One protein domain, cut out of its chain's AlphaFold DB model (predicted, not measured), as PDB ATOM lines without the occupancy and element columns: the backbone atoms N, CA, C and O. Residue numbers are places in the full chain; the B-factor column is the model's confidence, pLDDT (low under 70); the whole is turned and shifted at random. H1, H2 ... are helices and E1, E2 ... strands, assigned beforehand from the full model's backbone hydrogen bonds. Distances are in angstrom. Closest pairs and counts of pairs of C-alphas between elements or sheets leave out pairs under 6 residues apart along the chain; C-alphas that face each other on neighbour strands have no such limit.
ATOM      1  N   ASP A 216     106.772  71.146  93.441       93.88
ATOM      2  CA  ASP A 216     106.804  69.706  93.168       93.88
ATOM      3  C   ASP A 216     108.216  69.154  93.372       93.88
ATOM      4  O   ASP A 216     108.408  68.146  94.050       93.88
ATOM      5  N   ALA A 217     109.235  69.876  92.890       94.38
ATOM      6  CA  ALA A 217     110.621  69.484  93.105       94.38
ATOM      7  C   ALA A 217     111.009  69.544  94.590       94.38
ATOM      8  O   ALA A 217     111.726  68.660  95.060       94.38
ATOM      9  N   CYS A 218     110.518  70.554  95.316       95.12
ATOM     10  CA  CYS A 218     110.722  70.727  96.751       95.12
ATOM     11  C   CYS A 218     110.236  69.504  97.535       95.12
ATOM     12  O   CYS A 218     110.999  68.919  98.297       95.12
ATOM     13  N   GLN A 219     108.988  69.088  97.303       90.06
ATOM     14  CA  GLN A 219     108.351  68.004  98.050       90.06
ATOM     15  C   GLN A 219     108.779  66.603  97.572       90.06
ATOM     16  O   GLN A 219     108.778  65.669  98.370       90.06
ATOM     17  N   GLN A 220     109.155  66.433  96.296       92.94
ATOM     18  CA  GLN A 220     109.422  65.112  95.710       92.94
ATOM     19  C   GLN A 220     110.893  64.665  95.762       92.94
ATOM     20  O   GLN A 220     111.153  63.465  95.853       92.94
ATOM     21  N   PHE A 221     111.866  65.585  95.680       92.00
ATOM     22  CA  PHE A 221     113.285  65.220  95.498       92.00
ATOM     23  C   PHE A 221     114.224  65.647  96.635       92.00
ATOM     24  O   PHE A 221     115.398  65.274  96.610       92.00
ATOM     25  N   TRP A 222     113.739  66.414  97.616       92.12
ATOM     26  CA  TRP A 222     114.570  67.026  98.660       92.12
ATOM     27  C   TRP A 222     113.938  66.831 100.048       92.12
ATOM     28  O   TRP A 222     113.299  67.747 100.549       92.12
ATOM     29  N   PRO A 223     114.107  65.662 100.700       89.75
ATOM     30  CA  PRO A 223     113.479  65.381 101.998       89.75
ATOM     31  C   PRO A 223     113.969  66.302 103.130       89.75
ATOM     32  O   PRO A 223     113.250  66.508 104.099       89.75
ATOM     33  N   GLN A 224     115.162  66.889 102.994       92.81
ATOM     34  CA  GLN A 224     115.677  67.954 103.863       92.81
ATOM     35  C   GLN A 224     115.186  69.364 103.477       92.81
ATOM     36  O   GLN A 224     115.786  70.356 103.891       92.81
ATOM     37  N   CYS A 225     114.142  69.476 102.654       94.88
ATOM     38  CA  CYS A 225     113.504  70.732 102.281       94.88
ATOM     39  C   CYS A 225     111.978  70.643 102.457       94.88
ATOM     40  O   CYS A 225     111.373  69.589 102.274       94.88
ATOM     41  N   LYS A 226     111.336  71.766 102.789       94.50
ATOM     42  CA  LYS A 226     109.885  71.872 102.986       94.50
ATOM     43  C   LYS A 226     109.325  73.056 102.204       94.50
ATOM     44  O   LYS A 226     109.895  74.147 102.218       94.50
ATOM     45  N   TRP A 227     108.199  72.842 101.525       95.06
ATOM     46  CA  TRP A 227     107.465  73.916 100.860       95.06
ATOM     47  C   TRP A 227     106.629  74.668 101.892       95.06
ATOM     48  O   TRP A 227     105.684  74.110 102.445       95.06
ATOM     49  N   MET A 228     106.989  75.922 102.142       93.12
ATOM     50  CA  MET A 228     106.287  76.809 103.065       93.12
ATOM     51  C   MET A 228     105.443  77.816 102.283       93.12
ATOM     52  O   MET A 228     105.680  78.084 101.101       93.12
ATOM     53  N   SER A 229     104.414  78.362 102.922       93.44
ATOM     54  CA  SER A 229     103.584  79.434 102.373       93.44
ATOM     55  C   SER A 229     103.185  80.380 103.496       93.44
ATOM     56  O   SER A 229     102.800  79.929 104.570       93.44
ATOM     57  N   TYR A 230     103.315  81.677 103.241       92.56
ATOM     58  CA  TYR A 230     103.115  82.752 104.205       92.56
ATOM     59  C   TYR A 230     102.145  83.776 103.621       92.56
ATOM     60  O   TYR A 230     102.116  83.976 102.402       92.56
ATOM     61  N   GLN A 231     101.377  84.442 104.479       91.81
ATOM     62  CA  GLN A 231     100.410  85.449 104.057       91.81
ATOM     63  C   GLN A 231     100.926  86.856 104.379       91.81
ATOM     64  O   GLN A 231     101.463  87.106 105.460       91.81
ATOM     65  N   SER A 232     100.794  87.770 103.417       95.12
ATOM     66  CA  SER A 232     101.063  89.189 103.623       95.12
ATOM     67  C   SER A 232      99.916  89.844 104.380       95.12
ATOM     68  O   SER A 232      98.783  89.357 104.388       95.12
ATOM     69  N   CYS A 233     100.187  91.006 104.959       92.69
ATOM     70  CA  CYS A 233      99.169  91.842 105.583       92.69
ATOM     71  C   CYS A 233      98.027  92.249 104.634       92.69
ATOM     72  O   CYS A 233      96.918  92.512 105.092       92.69
ATOM     73  N   CYS A 234      98.281  92.270 103.321       91.62
ATOM     74  CA  CYS A 234      97.290  92.488 102.265       91.62
ATOM     75  C   CYS A 234      96.722  91.180 101.679       91.62
ATOM     76  O   CYS A 234      96.188  91.172 100.571       91.62
ATOM     77  N   GLY A 235      96.861  90.054 102.384       89.88
ATOM     78  CA  GLY A 235      96.300  88.758 101.998       89.88
ATOM     79  C   GLY A 235      97.055  88.017 100.890       89.88
ATOM     80  O   GLY A 235      96.695  86.876 100.595       89.88
ATOM     81  N   LYS A 236      98.102  88.610 100.295       93.69
ATOM     82  CA  LYS A 236      98.918  87.975  99.244       93.69
ATOM     83  C   LYS A 236      99.643  86.755  99.805       93.69
ATOM     84  O   LYS A 236     100.234  86.829 100.877       93.69
ATOM     85  N   THR A 237      99.671  85.650  99.071       92.69
ATOM     86  CA  THR A 237     100.436  84.460  99.466       92.69
ATOM     87  C   THR A 237     101.814  84.451  98.815       92.69
ATOM     88  O   THR A 237     101.910  84.457  97.587       92.69
ATOM     89  N   TYR A 238     102.874  84.367  99.620       94.75
ATOM     90  CA  TYR A 238     104.225  84.065  99.149       94.75
ATOM     91  C   TYR A 238     104.603  82.641  99.554       94.75
ATOM     92  O   TYR A 238     104.508  82.272 100.724       94.75
ATOM     93  N   SER A 239     105.064  81.847  98.590       94.50
ATOM     94  CA  SER A 239     105.427  80.444  98.792       94.50
ATOM     95  C   SER A 239     106.854  80.182  98.329       94.50
ATOM     96  O   SER A 239     107.276  80.700  97.296       94.50
ATOM     97  N   THR A 240     107.602  79.376  99.082       94.94
ATOM     98  CA  THR A 240     108.999  79.055  98.761       94.94
ATOM     99  C   THR A 240     109.436  77.727  99.372       94.94
ATOM    100  O   THR A 240     108.829  77.228 100.323       94.94
ATOM    101  N   CYS A 241     110.510  77.151  98.836       95.00
ATOM    102  CA  CYS A 241     111.118  75.941  99.368       95.00
ATOM    103  C   CYS A 241     112.251  76.289 100.338       95.00
ATOM    104  O   CYS A 241     113.239  76.922  99.964       95.00
ATOM    105  N   MET A 242     112.123  75.843 101.582       94.19
ATOM    106  CA  MET A 242     113.072  76.106 102.659       94.19
ATOM    107  C   MET A 242     113.834  74.852 103.066       94.19
ATOM    108  O   MET A 242     113.314  73.750 102.955       94.19
ATOM    109  N   SER A 243     115.058  75.021 103.569       93.19
ATOM    110  CA  SER A 243     115.855  73.921 104.121       93.19
ATOM    111  C   SER A 243     115.318  73.530 105.498       93.19
ATOM    112  O   SER A 243     115.423  74.316 106.435       93.19
ATOM    113  N   ASP A 244     114.808  72.307 105.624       93.56
ATOM    114  CA  ASP A 244     114.269  71.726 106.857       93.56
ATOM    115  C   ASP A 244     114.959  70.387 107.202       93.56
ATOM    116  O   ASP A 244     114.338  69.325 107.139       93.56
ATOM    117  N   PRO A 245     116.265  70.384 107.541       91.69
ATOM    118  CA  PRO A 245     117.027  69.148 107.749       91.69
ATOM    119  C   PRO A 245     116.576  68.336 108.971       91.69
ATOM    120  O   PRO A 245     116.906  67.157 109.064       91.69
ATOM    121  N   ASN A 246     115.822  68.954 109.887       92.56
ATOM    122  CA  ASN A 246     115.387  68.366 111.154       92.56
ATOM    123  C   ASN A 246     113.855  68.186 111.243       92.56
ATOM    124  O   ASN A 246     113.357  67.812 112.303       92.56
ATOM    125  N   ASN A 247     113.101  68.485 110.175       89.56
ATOM    126  CA  ASN A 247     111.629  68.555 110.165       89.56
ATOM    127  C   ASN A 247     111.029  69.533 111.214       89.56
ATOM    128  O   ASN A 247     109.946  69.309 111.754       89.56
ATOM    129  N   GLN A 248     111.738  70.626 111.512       90.81
ATOM    130  CA  GLN A 248     111.414  71.619 112.542       90.81
ATOM    131  C   GLN A 248     110.654  72.849 112.018       90.81
ATOM    132  O   GLN A 248     110.077  73.572 112.827       90.81
ATOM    133  N   CYS A 249     110.559  73.084 110.701       90.12
ATOM    134  CA  CYS A 249     109.834  74.255 110.166       90.12
ATOM    135  C   CYS A 249     108.315  74.249 110.452       90.12
ATOM    136  O   CYS A 249     107.647  75.257 110.230       90.12
ATOM    137  N   THR A 250     107.766  73.127 110.924       82.25
ATOM    138  CA  THR A 250     106.361  72.959 111.349       82.25
ATOM    139  C   THR A 250     106.188  72.881 112.870       82.25
ATOM    140  O   THR A 250     105.095  72.584 113.341       82.25
ATOM    141  N   GLY A 251     107.246  73.117 113.652       79.56
ATOM    142  CA  GLY A 251     107.120  73.313 115.097       79.56
ATOM    143  C   GLY A 251     106.488  74.669 115.415       79.56
ATOM    144  O   GLY A 251     106.711  75.639 114.689       79.56
ATOM    145  N   ALA A 252     105.730  74.746 116.513       71.56
ATOM    146  CA  ALA A 252     105.216  76.013 117.024       71.56
ATOM    147  C   ALA A 252     106.389  76.966 117.316       71.56
ATOM    148  O   ALA A 252     107.278  76.641 118.106       71.56
ATOM    149  N   SER A 253     106.410  78.118 116.648       79.69
ATOM    150  CA  SER A 253     107.496  79.092 116.734       79.69
ATOM    151  C   SER A 253     107.058  80.366 117.445       79.69
ATOM    152  O   SER A 253     105.869  80.663 117.562       79.69
ATOM    153  N   THR A 254     108.032  81.186 117.835       86.00
ATOM    154  CA  THR A 254     107.782  82.624 117.944       86.00
ATOM    155  C   THR A 254     107.335  83.166 116.588       86.00
ATOM    156  O   THR A 254     107.808  82.718 115.538       86.00
ATOM    157  N   LEU A 255     106.419  84.131 116.603       91.88
ATOM    158  CA  LEU A 255     106.029  84.836 115.393       91.88
ATOM    159  C   LEU A 255     107.184  85.711 114.889       91.88
ATOM    160  O   LEU A 255     107.837  86.394 115.680       91.88
ATOM    161  N   ALA A 256     107.390  85.738 113.573       95.06
ATOM    162  CA  ALA A 256     108.307  86.657 112.911       95.06
ATOM    163  C   ALA A 256     107.591  87.512 111.858       95.06
ATOM    164  O   ALA A 256     106.693  87.044 111.160       95.06
ATOM    165  N   CYS A 257     108.034  88.759 111.719       96.38
ATOM    166  CA  CYS A 257     107.583  89.685 110.686       96.38
ATOM    167  C   CYS A 257     108.748  89.948 109.731       96.38
ATOM    168  O   CYS A 257     109.805  90.400 110.174       96.38
ATOM    169  N   LEU A 258     108.574  89.680 108.437       96.88
ATOM    170  CA  LEU A 258     109.578  89.989 107.413       96.88
ATOM    171  C   LEU A 258     108.973  90.885 106.333       96.88
ATOM    172  O   LEU A 258     107.850  90.649 105.896       96.88
ATOM    173  N   GLU A 259     109.732  91.871 105.867       96.88
ATOM    174  CA  GLU A 259     109.384  92.669 104.689       96.88
ATOM    175  C   GLU A 259     110.095  92.077 103.466       96.88
ATOM    176  O   GLU A 259     111.304  91.821 103.503       96.88
ATOM    177  N   ASN A 260     109.354  91.839 102.388       96.56
ATOM    178  CA  ASN A 260     109.897  91.335 101.133       96.56
ATOM    179  C   ASN A 260     110.531  92.483 100.332       96.56
ATOM    180  O   ASN A 260     109.890  93.484 100.017       96.56
ATOM    181  N   GLU A 261     111.803  92.330  99.972       96.69
ATOM    182  CA  GLU A 261     112.621  93.378  99.348       96.69
ATOM    183  C   GLU A 261     112.181  93.741  97.918       96.69
ATOM    184  O   GLU A 261     112.638  94.743  97.368       96.69
ATOM    185  N   LYS A 262     111.317  92.930  97.291       95.19
ATOM    186  CA  LYS A 262     110.874  93.105  95.900       95.19
ATOM    187  C   LYS A 262     109.569  93.891  95.766       95.19
ATOM    188  O   LYS A 262     109.406  94.599  94.773       95.19
ATOM    189  N   ASP A 263     108.631  93.727  96.698       95.50
ATOM    190  CA  ASP A 263     107.301  94.352  96.650       95.50
ATOM    191  C   ASP A 263     106.976  95.236  97.870       95.50
ATOM    192  O   ASP A 263     105.981  95.960  97.829       95.50
ATOM    193  N   GLY A 264     107.818  95.233  98.912       94.88
ATOM    194  CA  GLY A 264     107.610  95.996 100.148       94.88
ATOM    195  C   GLY A 264     106.491  95.442 101.035       94.88
ATOM    196  O   GLY A 264     106.077  96.098 101.989       94.88
ATOM    197  N   GLU A 265     105.963  94.255 100.727       95.56
ATOM    198  CA  GLU A 265     104.908  93.627 101.517       95.56
ATOM    199  C   GLU A 265     105.488  93.004 102.790       95.56
ATOM    200  O   GLU A 265     106.517  92.323 102.766       95.56
ATOM    201  N   ILE A 266     104.789  93.200 103.908       96.31
ATOM    202  CA  ILE A 266     105.114  92.562 105.183       96.31
ATOM    203  C   ILE A 266     104.349  91.242 105.274       96.31
ATOM    204  O   ILE A 266     103.131  91.204 105.089       96.31
ATOM    205  N   TYR A 267     105.076  90.169 105.574       96.19
ATOM    206  CA  TYR A 267     104.566  88.812 105.726       96.19
ATOM    207  C   TYR A 267     104.638  88.374 107.185       96.19
ATOM    208  O   TYR A 267     105.641  88.594 107.870       96.19
ATOM    209  N   GLU A 268     103.561  87.739 107.645       94.12
ATOM    210  CA  GLU A 268     103.473  87.151 108.977       94.12
ATOM    211  C   GLU A 268     103.919  85.681 108.917       94.12
ATOM    212  O   GLU A 268     103.363  84.873 108.169       94.12
ATOM    213  N   ILE A 269     104.968  85.342 109.671       93.62
ATOM    214  CA  ILE A 269     105.658  84.052 109.583       93.62
ATOM    215  C   ILE A 269     105.579  83.304 110.913       93.62
ATOM    216  O   ILE A 269     106.338  83.542 111.853       93.62
ATOM    217  N   TRP A 270     104.670  82.332 110.937       90.81
ATOM    218  CA  TRP A 270     104.473  81.351 112.004       90.81
ATOM    219  C   TRP A 270     105.372  80.116 111.788       90.81
ATOM    220  O   TRP A 270     104.896  78.987 111.679       90.81
ATOM    221  N   SER A 271     106.684  80.331 111.627       91.75
ATOM    222  CA  SER A 271     107.670  79.249 111.498       91.75
ATOM    223  C   SER A 271     109.048  79.651 112.028       91.75
ATOM    224  O   SER A 271     109.506  80.775 111.826       91.75
ATOM    225  N   ILE A 272     109.761  78.684 112.622       90.94
ATOM    226  CA  ILE A 272     111.194  78.800 112.955       90.94
ATOM    227  C   ILE A 272     112.020  79.027 111.672       90.94
ATOM    228  O   ILE A 272     113.055  79.692 111.688       90.94
ATOM    229  N   CYS A 273     111.542  78.505 110.541       92.12
ATOM    230  CA  CYS A 273     112.167  78.665 109.240       92.12
ATOM    231  C   CYS A 273     111.674  79.941 108.558       92.12
ATOM    232  O   CYS A 273     110.581  79.998 107.988       92.12
ATOM    233  N   GLN A 274     112.530  80.958 108.616       94.12
ATOM    234  CA  GLN A 274     112.339  82.270 108.009       94.12
ATOM    235  C   GLN A 274     113.099  82.351 106.671       94.12
ATOM    236  O   GLN A 274     114.291  82.026 106.639       94.12
ATOM    237  N   PRO A 275     112.467  82.761 105.556       93.50
ATOM    238  CA  PRO A 275     113.139  82.868 104.264       93.50
ATOM    239  C   PRO A 275     114.237  83.942 104.299       93.50
ATOM    240  O   PRO A 275     113.991  85.088 104.654       93.50
ATOM    241  N   THR A 276     115.459  83.572 103.903       90.50
ATOM    242  CA  THR A 276     116.662  84.426 104.004       90.50
ATOM    243  C   THR A 276     117.067  85.122 102.701       90.50
ATOM    244  O   THR A 276     118.076  85.824 102.666       90.50
ATOM    245  N   LYS A 277     116.323  84.916 101.606       92.38
ATOM    246  CA  LYS A 277     116.582  85.522 100.289       92.38
ATOM    247  C   LYS A 277     115.419  86.422  99.889       92.38
ATOM    248  O   LYS A 277     114.305  85.920  99.768       92.38
ATOM    249  N   GLY A 278     115.681  87.698  99.607       94.56
ATOM    250  CA  GLY A 278     114.638  88.646  99.197       94.56
ATOM    251  C   GLY A 278     113.734  89.103 100.343       94.56
ATOM    252  O   GLY A 278     112.640  89.597 100.086       94.56
ATOM    253  N   PHE A 279     114.161  88.911 101.594       96.94
ATOM    254  CA  PHE A 279     113.455  89.339 102.797       96.94
ATOM    255  C   PHE A 279     114.439  89.943 103.789       96.94
ATOM    256  O   PHE A 279     115.529  89.408 104.003       96.94
ATOM    257  N   LYS A 280     113.998  91.005 104.459       97.12
ATOM    258  CA  LYS A 280     114.672  91.629 105.602       97.12
ATOM    259  C   LYS A 280     113.755  91.560 106.835       97.12
ATOM    260  O   LYS A 280     112.531  91.588 106.673       97.12
ATOM    261  N   PRO A 281     114.293  91.477 108.065       96.94
ATOM    262  CA  PRO A 281     113.473  91.528 109.274       96.94
ATOM    263  C   PRO A 281     112.670  92.828 109.345       96.94
ATOM    264  O   PRO A 281     113.245  93.916 109.299       96.94
ATOM    265  N   PHE A 282     111.348  92.721 109.480       96.25
ATOM    266  CA  PHE A 282     110.502  93.875 109.750       96.25
ATOM    267  C   PHE A 282     110.441  94.106 111.263       96.25
ATOM    268  O   PHE A 282     109.783  93.366 111.998       96.25
ATOM    269  N   ILE A 283     111.140  95.137 111.738       94.25
ATOM    270  CA  ILE A 283     111.097  95.540 113.144       94.25
ATOM    271  C   ILE A 283     109.790  96.299 113.378       94.25
ATOM    272  O   ILE A 283     109.677  97.481 113.057       94.25
ATOM    273  N   LYS A 284     108.801  95.610 113.954       91.62
ATOM    274  CA  LYS A 284     107.558  96.238 114.408       91.62
ATOM    275  C   LYS A 284     107.876  97.346 115.429       91.62
ATOM    276  O   LYS A 284     108.639  97.081 116.361       91.62
ATOM    277  N   PRO A 285     107.286  98.550 115.306       90.06
ATOM    278  CA  PRO A 285     107.417  99.597 116.313       90.06
ATOM    279  C   PRO A 285     107.000  99.084 117.696       90.06
ATOM    280  O   PRO A 285     105.875  98.625 117.885       90.06
ATOM    281  N   ASN A 286     107.912  99.158 118.668       90.12
ATOM    282  CA  ASN A 286     107.690  98.688 120.041       90.12
ATOM    283  C   ASN A 286     106.990  99.750 120.913       90.12
ATOM    284  O   ASN A 286     107.306  99.903 122.089       90.12
ATOM    285  N   VAL A 287     106.084 100.521 120.308       91.88
ATOM    286  CA  VAL A 287     105.302 101.577 120.956       91.88
ATOM    287  C   VAL A 287     103.826 101.215 120.873       91.88
ATOM    288  O   VAL A 287     103.319 100.886 119.802       91.88
ATOM    289  N   THR A 288     103.154 101.214 122.022       89.94
ATOM    290  CA  THR A 288     101.771 100.731 122.172       89.94
ATOM    291  C   THR A 288     100.795 101.797 122.664       89.94
ATOM    292  O   THR A 288      99.595 101.544 122.671       89.94
ATOM    293  N   SER A 289     101.270 102.994 123.017       94.25
ATOM    294  CA  SER A 289     100.430 104.178 123.239       94.25
ATOM    295  C   SER A 289     101.150 105.461 122.812       94.25
ATOM    296  O   SER A 289     102.371 105.475 122.640       94.25
ATOM    297  N   CYS A 290     100.394 106.546 122.642       94.38
ATOM    298  CA  CYS A 290     100.941 107.867 122.324       94.38
ATOM    299  C   CYS A 290     101.851 108.424 123.431       94.38
ATOM    300  O   CYS A 290     102.855 109.072 123.139       94.38
ATOM    301  N   ASP A 291     101.544 108.121 124.691       94.56
ATOM    302  CA  ASP A 291     102.281 108.612 125.865       94.56
ATOM    303  C   ASP A 291     103.737 108.117 125.868       94.56
ATOM    304  O   ASP A 291     104.644 108.820 126.304       94.56
ATOM    305  N   GLN A 292     103.979 106.920 125.318       95.75
ATOM    306  CA  GLN A 292     105.317 106.330 125.185       95.75
ATOM    307  C   GLN A 292     106.206 107.066 124.173       95.75
ATOM    308  O   GLN A 292     107.427 106.932 124.231       95.75
ATOM    309  N   LEU A 293     105.611 107.821 123.244       95.38
ATOM    310  CA  LEU A 293     106.337 108.628 122.265       95.38
ATOM    311  C   LEU A 293     106.608 110.056 122.741       95.38
ATOM    312  O   LEU A 293     107.549 110.675 122.252       95.38
ATOM    313  N   ASN A 294     105.806 110.573 123.680       96.38
ATOM    314  CA  ASN A 294     105.950 111.922 124.236       96.38
ATOM    315  C   ASN A 294     105.976 113.035 123.155       96.38
ATOM    316  O   ASN A 294     106.744 113.992 123.255       96.38
ATOM    317  N   CYS A 295     105.151 112.900 122.106       96.88
ATOM    318  CA  CYS A 295     105.161 113.788 120.931       96.88
ATOM    319  C   CYS A 295     104.956 115.273 121.280       96.88
ATOM    320  O   CYS A 295     105.574 116.142 120.665       96.88
ATOM    321  N   GLU A 296     104.151 115.564 122.308       94.75
ATOM    322  CA  GLU A 296     103.878 116.928 122.779       94.75
ATOM    323  C   GLU A 296     105.157 117.672 123.200       94.75
ATOM    324  O   GLU A 296     105.276 118.873 122.980       94.75
ATOM    325  N   ALA A 297     106.161 116.965 123.734       96.38
ATOM    326  CA  ALA A 297     107.448 117.557 124.114       96.38
ATOM    327  C   ALA A 297     108.356 117.908 122.915       96.38
ATOM    328  O   ALA A 297     109.447 118.445 123.113       96.38
ATOM    329  N   ALA A 298     107.920 117.595 121.691       95.50
ATOM    330  CA  ALA A 298     108.559 117.954 120.429       95.50
ATOM    331  C   ALA A 298     107.679 118.886 119.564       95.50
ATOM    332  O   ALA A 298     107.958 119.035 118.378       95.50
ATOM    333  N   ASP A 299     106.614 119.473 120.134       95.50
ATOM    334  CA  ASP A 299     105.565 120.224 119.420       95.50
ATOM    335  C   ASP A 299     104.859 119.404 118.304       95.50
ATOM    336  O   ASP A 299     104.292 119.954 117.358       95.50
ATOM    337  N   GLN A 300     104.863 118.068 118.423       97.19
ATOM    338  CA  GLN A 300     104.267 117.132 117.463       97.19
ATOM    339  C   GLN A 300     102.973 116.502 117.994       97.19
ATOM    340  O   GLN A 300     102.832 116.208 119.181       97.19
ATOM    341  N   MET A 301     102.034 116.211 117.092       95.75
ATOM    342  CA  MET A 301     100.812 115.477 117.424       95.75
ATOM    343  C   MET A 301     101.061 113.969 117.321       95.75
ATOM    344  O   MET A 301     101.693 113.506 116.372       95.75
ATOM    345  N   CYS A 302     100.537 113.179 118.259       96.69
ATOM    346  CA  CYS A 302     100.494 111.729 118.077       96.69
ATOM    347  C   CYS A 302      99.330 111.327 117.160       96.69
ATOM    348  O   CYS A 302      98.193 111.751 117.364       96.69
ATOM    349  N   MET A 303      99.597 110.451 116.193       94.38
ATOM    350  CA  MET A 303      98.588 109.815 115.350       94.38
ATOM    351  C   MET A 303      98.798 108.306 115.275       94.38
ATOM    352  O   MET A 303      99.925 107.822 115.251       94.38
ATOM    353  N   TRP A 304      97.709 107.557 115.129       92.62
ATOM    354  CA  TRP A 304      97.765 106.141 114.780       92.62
ATOM    355  C   TRP A 304      97.915 105.990 113.262       92.62
ATOM    356  O   TRP A 304      96.948 106.176 112.524       92.62
ATOM    357  N   LYS A 305      99.116 105.647 112.779       92.50
ATOM    358  CA  LYS A 305      99.330 105.264 111.372       92.50
ATOM    359  C   LYS A 305      99.376 103.739 111.252       92.50
ATOM    360  O   LYS A 305      99.846 103.026 112.139       92.50
ATOM    361  N   SER A 306      98.865 103.218 110.141       90.06
ATOM    362  CA  SER A 306      99.009 101.801 109.798       90.06
ATOM    363  C   SER A 306     100.362 101.555 109.137       90.06
ATOM    364  O   SER A 306     100.764 102.308 108.251       90.06
ATOM    365  N   THR A 307     101.039 100.470 109.518       85.19
ATOM    366  CA  THR A 307     102.322 100.050 108.925       85.19
ATOM    367  C   THR A 307     102.228  99.797 107.416       85.19
ATOM    368  O   THR A 307     103.186 100.025 106.683       85.19
ATOM    369  N   THR A 308     101.076  99.322 106.938       89.19
ATOM    370  CA  THR A 308     100.807  99.114 105.507       89.19
ATOM    371  C   THR A 308      99.403  99.605 105.158       89.19
ATOM    372  O   THR A 308      98.627  99.974 106.038       89.19
ATOM    373  N   LYS A 309      99.020  99.554 103.879       88.88
ATOM    374  CA  LYS A 309      97.641  99.857 103.453       88.88
ATOM    375  C   LYS A 309      96.593  98.859 103.974       88.88
ATOM    376  O   LYS A 309      95.406  99.089 103.778       88.88
ATOM    377  N   CYS A 310      97.020  97.764 104.602       87.62
ATOM    378  CA  CYS A 310      96.173  96.654 105.012       87.62
ATOM    379  C   CYS A 310      96.374  96.321 106.497       87.62
ATOM    380  O   CYS A 310      97.499  96.316 107.004       87.62
ATOM    381  N   LEU A 311      95.270  96.012 107.176       85.81
ATOM    382  CA  LEU A 311      95.221  95.603 108.579       85.81
ATOM    383  C   LEU A 311      94.677  94.175 108.669       85.81
ATOM    384  O   LEU A 311      93.703  93.839 107.994       85.81
ATOM    385  N   GLY A 312      95.256  93.345 109.539       72.44
ATOM    386  CA  GLY A 312      94.702  92.009 109.788       72.44
ATOM    387  C   GLY A 312      95.623  90.994 110.459       72.44
ATOM    388  O   GLY A 312      95.106  90.023 111.003       72.44
ATOM    389  N   THR A 313      96.938  91.224 110.455       87.06
ATOM    390  CA  THR A 313      97.954  90.361 111.084       87.06
ATOM    391  C   THR A 313      98.597  91.058 112.285       87.06
ATOM    392  O   THR A 313      98.571  92.285 112.400       87.06
ATOM    393  N   SER A 314      99.247  90.303 113.169       89.31
ATOM    394  CA  SER A 314      99.989  90.832 114.329       89.31
ATOM    395  C   SER A 314     101.165  91.727 113.911       89.31
ATOM    396  O   SER A 314     101.559  92.633 114.655       89.31
ATOM    397  N   CYS A 315     101.712  91.482 112.714       93.25
ATOM    398  CA  CYS A 315     102.762  92.279 112.079       93.25
ATOM    399  C   CYS A 315     102.259  93.617 111.511       93.25
ATOM    400  O   CYS A 315     103.007  94.594 111.516       93.25
ATOM    401  N   CYS A 316     101.001  93.684 111.064       92.31
ATOM    402  CA  CYS A 316     100.382  94.891 110.512       92.31
ATOM    403  C   CYS A 316      99.161  95.308 111.323       92.31
ATOM    404  O   CYS A 316      98.004  95.143 110.926       92.31
ATOM    405  N   GLN A 317      99.482  95.883 112.475       90.38
ATOM    406  CA  GLN A 317      98.576  96.656 113.308       90.38
ATOM    407  C   GLN A 317      98.816  98.151 113.054       90.38
ATOM    408  O   GLN A 317      99.873  98.544 112.544       90.38
ATOM    409  N   VAL A 318      97.854  98.988 113.439       92.38
ATOM    410  CA  VAL A 318      98.132 100.412 113.652       92.38
ATOM    411  C   VAL A 318      99.131 100.569 114.798       92.38
ATOM    412  O   VAL A 318      99.139  99.776 115.738       92.38
ATOM    413  N   HIS A 319      99.978 101.585 114.711       93.81
ATOM    414  CA  HIS A 319     100.903 101.966 115.770       93.81
ATOM    415  C   HIS A 319     100.892 103.493 115.922       93.81
ATOM    416  O   HIS A 319     100.627 104.204 114.944       93.81
ATOM    417  N   PRO A 320     101.148 104.018 117.130       95.94
ATOM    418  CA  PRO A 320     101.275 105.449 117.320       95.94
ATOM    419  C   PRO A 320     102.569 105.931 116.645       95.94
ATOM    420  O   PRO A 320     103.588 105.235 116.652       95.94
ATOM    421  N   VAL A 321     102.530 107.131 116.077       95.50
ATOM    422  CA  VAL A 321     103.684 107.887 115.573       95.50
ATOM    423  C   VAL A 321     103.506 109.363 115.907       95.50
ATOM    424  O   VAL A 321     102.378 109.852 115.967       95.50
ATOM    425  N   CYS A 322     104.607 110.090 116.079       96.44
ATOM    426  CA  CYS A 322     104.558 111.548 116.085       96.44
ATOM    427  C   CYS A 322     104.527 112.071 114.644       96.44
ATOM    428  O   CYS A 322     105.214 111.533 113.773       96.44
ATOM    429  N   VAL A 323     103.734 113.111 114.401       95.88
ATOM    430  CA  VAL A 323     103.689 113.860 113.141       95.88
ATOM    431  C   VAL A 323     103.730 115.357 113.417       95.88
ATOM    432  O   VAL A 323     103.217 115.833 114.433       95.88
ATOM    433  N   ASP A 324     104.309 116.108 112.487       96.31
ATOM    434  CA  ASP A 324     104.254 117.563 112.524       96.31
ATOM    435  C   ASP A 324     102.808 118.032 112.294       96.31
ATOM    436  O   ASP A 324     102.104 117.530 111.413       96.31
ATOM    437  N   ILE A 325     102.358 119.016 113.076       90.88
ATOM    438  CA  ILE A 325     100.966 119.510 113.048       90.88
ATOM    439  C   ILE A 325     100.584 120.037 111.645       90.88
ATOM    440  O   ILE A 325      99.436 119.912 111.214       90.88
ATOM    441  N   GLU A 326     101.558 120.544 110.885       91.50
ATOM    442  CA  GLU A 326     101.385 120.989 109.497       91.50
ATOM    443  C   GLU A 326     101.041 119.837 108.523       91.50
ATOM    444  O   GLU A 326     100.268 120.049 107.584       91.50
ATOM    445  N   GLU A 327     101.526 118.605 108.752       88.00
ATOM    446  CA  GLU A 327     101.176 117.420 107.941       88.00
ATOM    447  C   GLU A 327      99.688 117.062 108.120       88.00
ATOM    448  O   GLU A 327      98.978 116.757 107.154       88.00
ATOM    449  N   PHE A 328      99.193 117.156 109.357       83.44
ATOM    450  CA  PHE A 328      97.810 116.838 109.709       83.44
ATOM    451  C   PHE A 328      96.807 117.840 109.114       83.44
ATOM    452  O   PHE A 328      95.808 117.442 108.505       83.44
TER     453      PHE A 328
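AT A GLANCE: This is residues 216 to 328 of the 624 residues of an uncharacterized protein of Cavenderia fasciculata (strain SH3) (UniProt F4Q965). Two lobes stand end to end in a long rod: a strongly twisted five-stranded sheet with the short helix H1 at its far end, and a slender hairpin of E6 and E7 with the short helices H2 and H3 at its far end. Residues 282 to 294 lead from the first lobe to the second. The printed part has 113 residues, in the order H1 E1 E2 E3 E4 E5 H2 E6 E7 H3, of class mixed, helices and strands, with under half of its residues in named elements. The sheet order is E2 E1 E4 E3 E5, antiparallel, and E6 and E7 are antiparallel too. The whole is loose, with a radius of gyration of the C-alphas of 18.0 A and spans of 60 by 24 by 21 A.

HOW THE PARTS SIT: In the sheet, E1, residues 225 to 232, and E2, residues 237 to 243, form an antiparallel hairpin at 153 degrees, with N 228 and O 240 2.9 A apart, within hydrogen-bond range. E4, residues 266 to 269, meets E1 only at a point, where C-alphas 232 and 267 face each other at 4.1 A. E3, residues 256 to 260, forms an antiparallel hairpin with E4, with N 267 and O 258 at 2.8 A. E5, residues 279 to 281, is an edge strand antiparallel to E3, with N 259 and O 280 at 2.9 A. H1, residues 216 to 221, is on this sheet over E1 at a height of 8.5 A, along the strands at 2 degrees on the local plane; their closest C-alphas, Cys 218 and Trp 227, are 6.1 A apart. E6, residues 300 to 306, and E7, residues 318 to 324, form an antiparallel hairpin, with N 321 and O 303 at 2.8 A. The closest C-alphas of H2, residues 295 to 298, and E7 are Cys 295 and Cys 322, 5.4 A apart. Those of E6 and H3, residues 325 to 328, are Met 301 and Ile 325, 6.0 A apart. In H1 every O i to N i+4 pair is within hydrogen-bond range; H2 and H3 are too short for such a pair.

IN THESE COORDINATES: H1 begins at C-alpha 216, (106.804, 69.706, 93.168). E1 is 22.3 A long, E2 19.2 A, E3 12.8 A, E6 17.9 A and E7 18.2 A. H3 ends at C-alpha 328, (97.810, 116.838, 109.709).

THE WHOLE: The C-alphas of Phe 221 and Asp 299 are farthest apart, at 60.5 A. The printed part has no cut. The links E2 to E3, E5 to H2 and E6 to E7 are long. The mean pLDDT of the printed part is 92.4, and no printed residue is under 70.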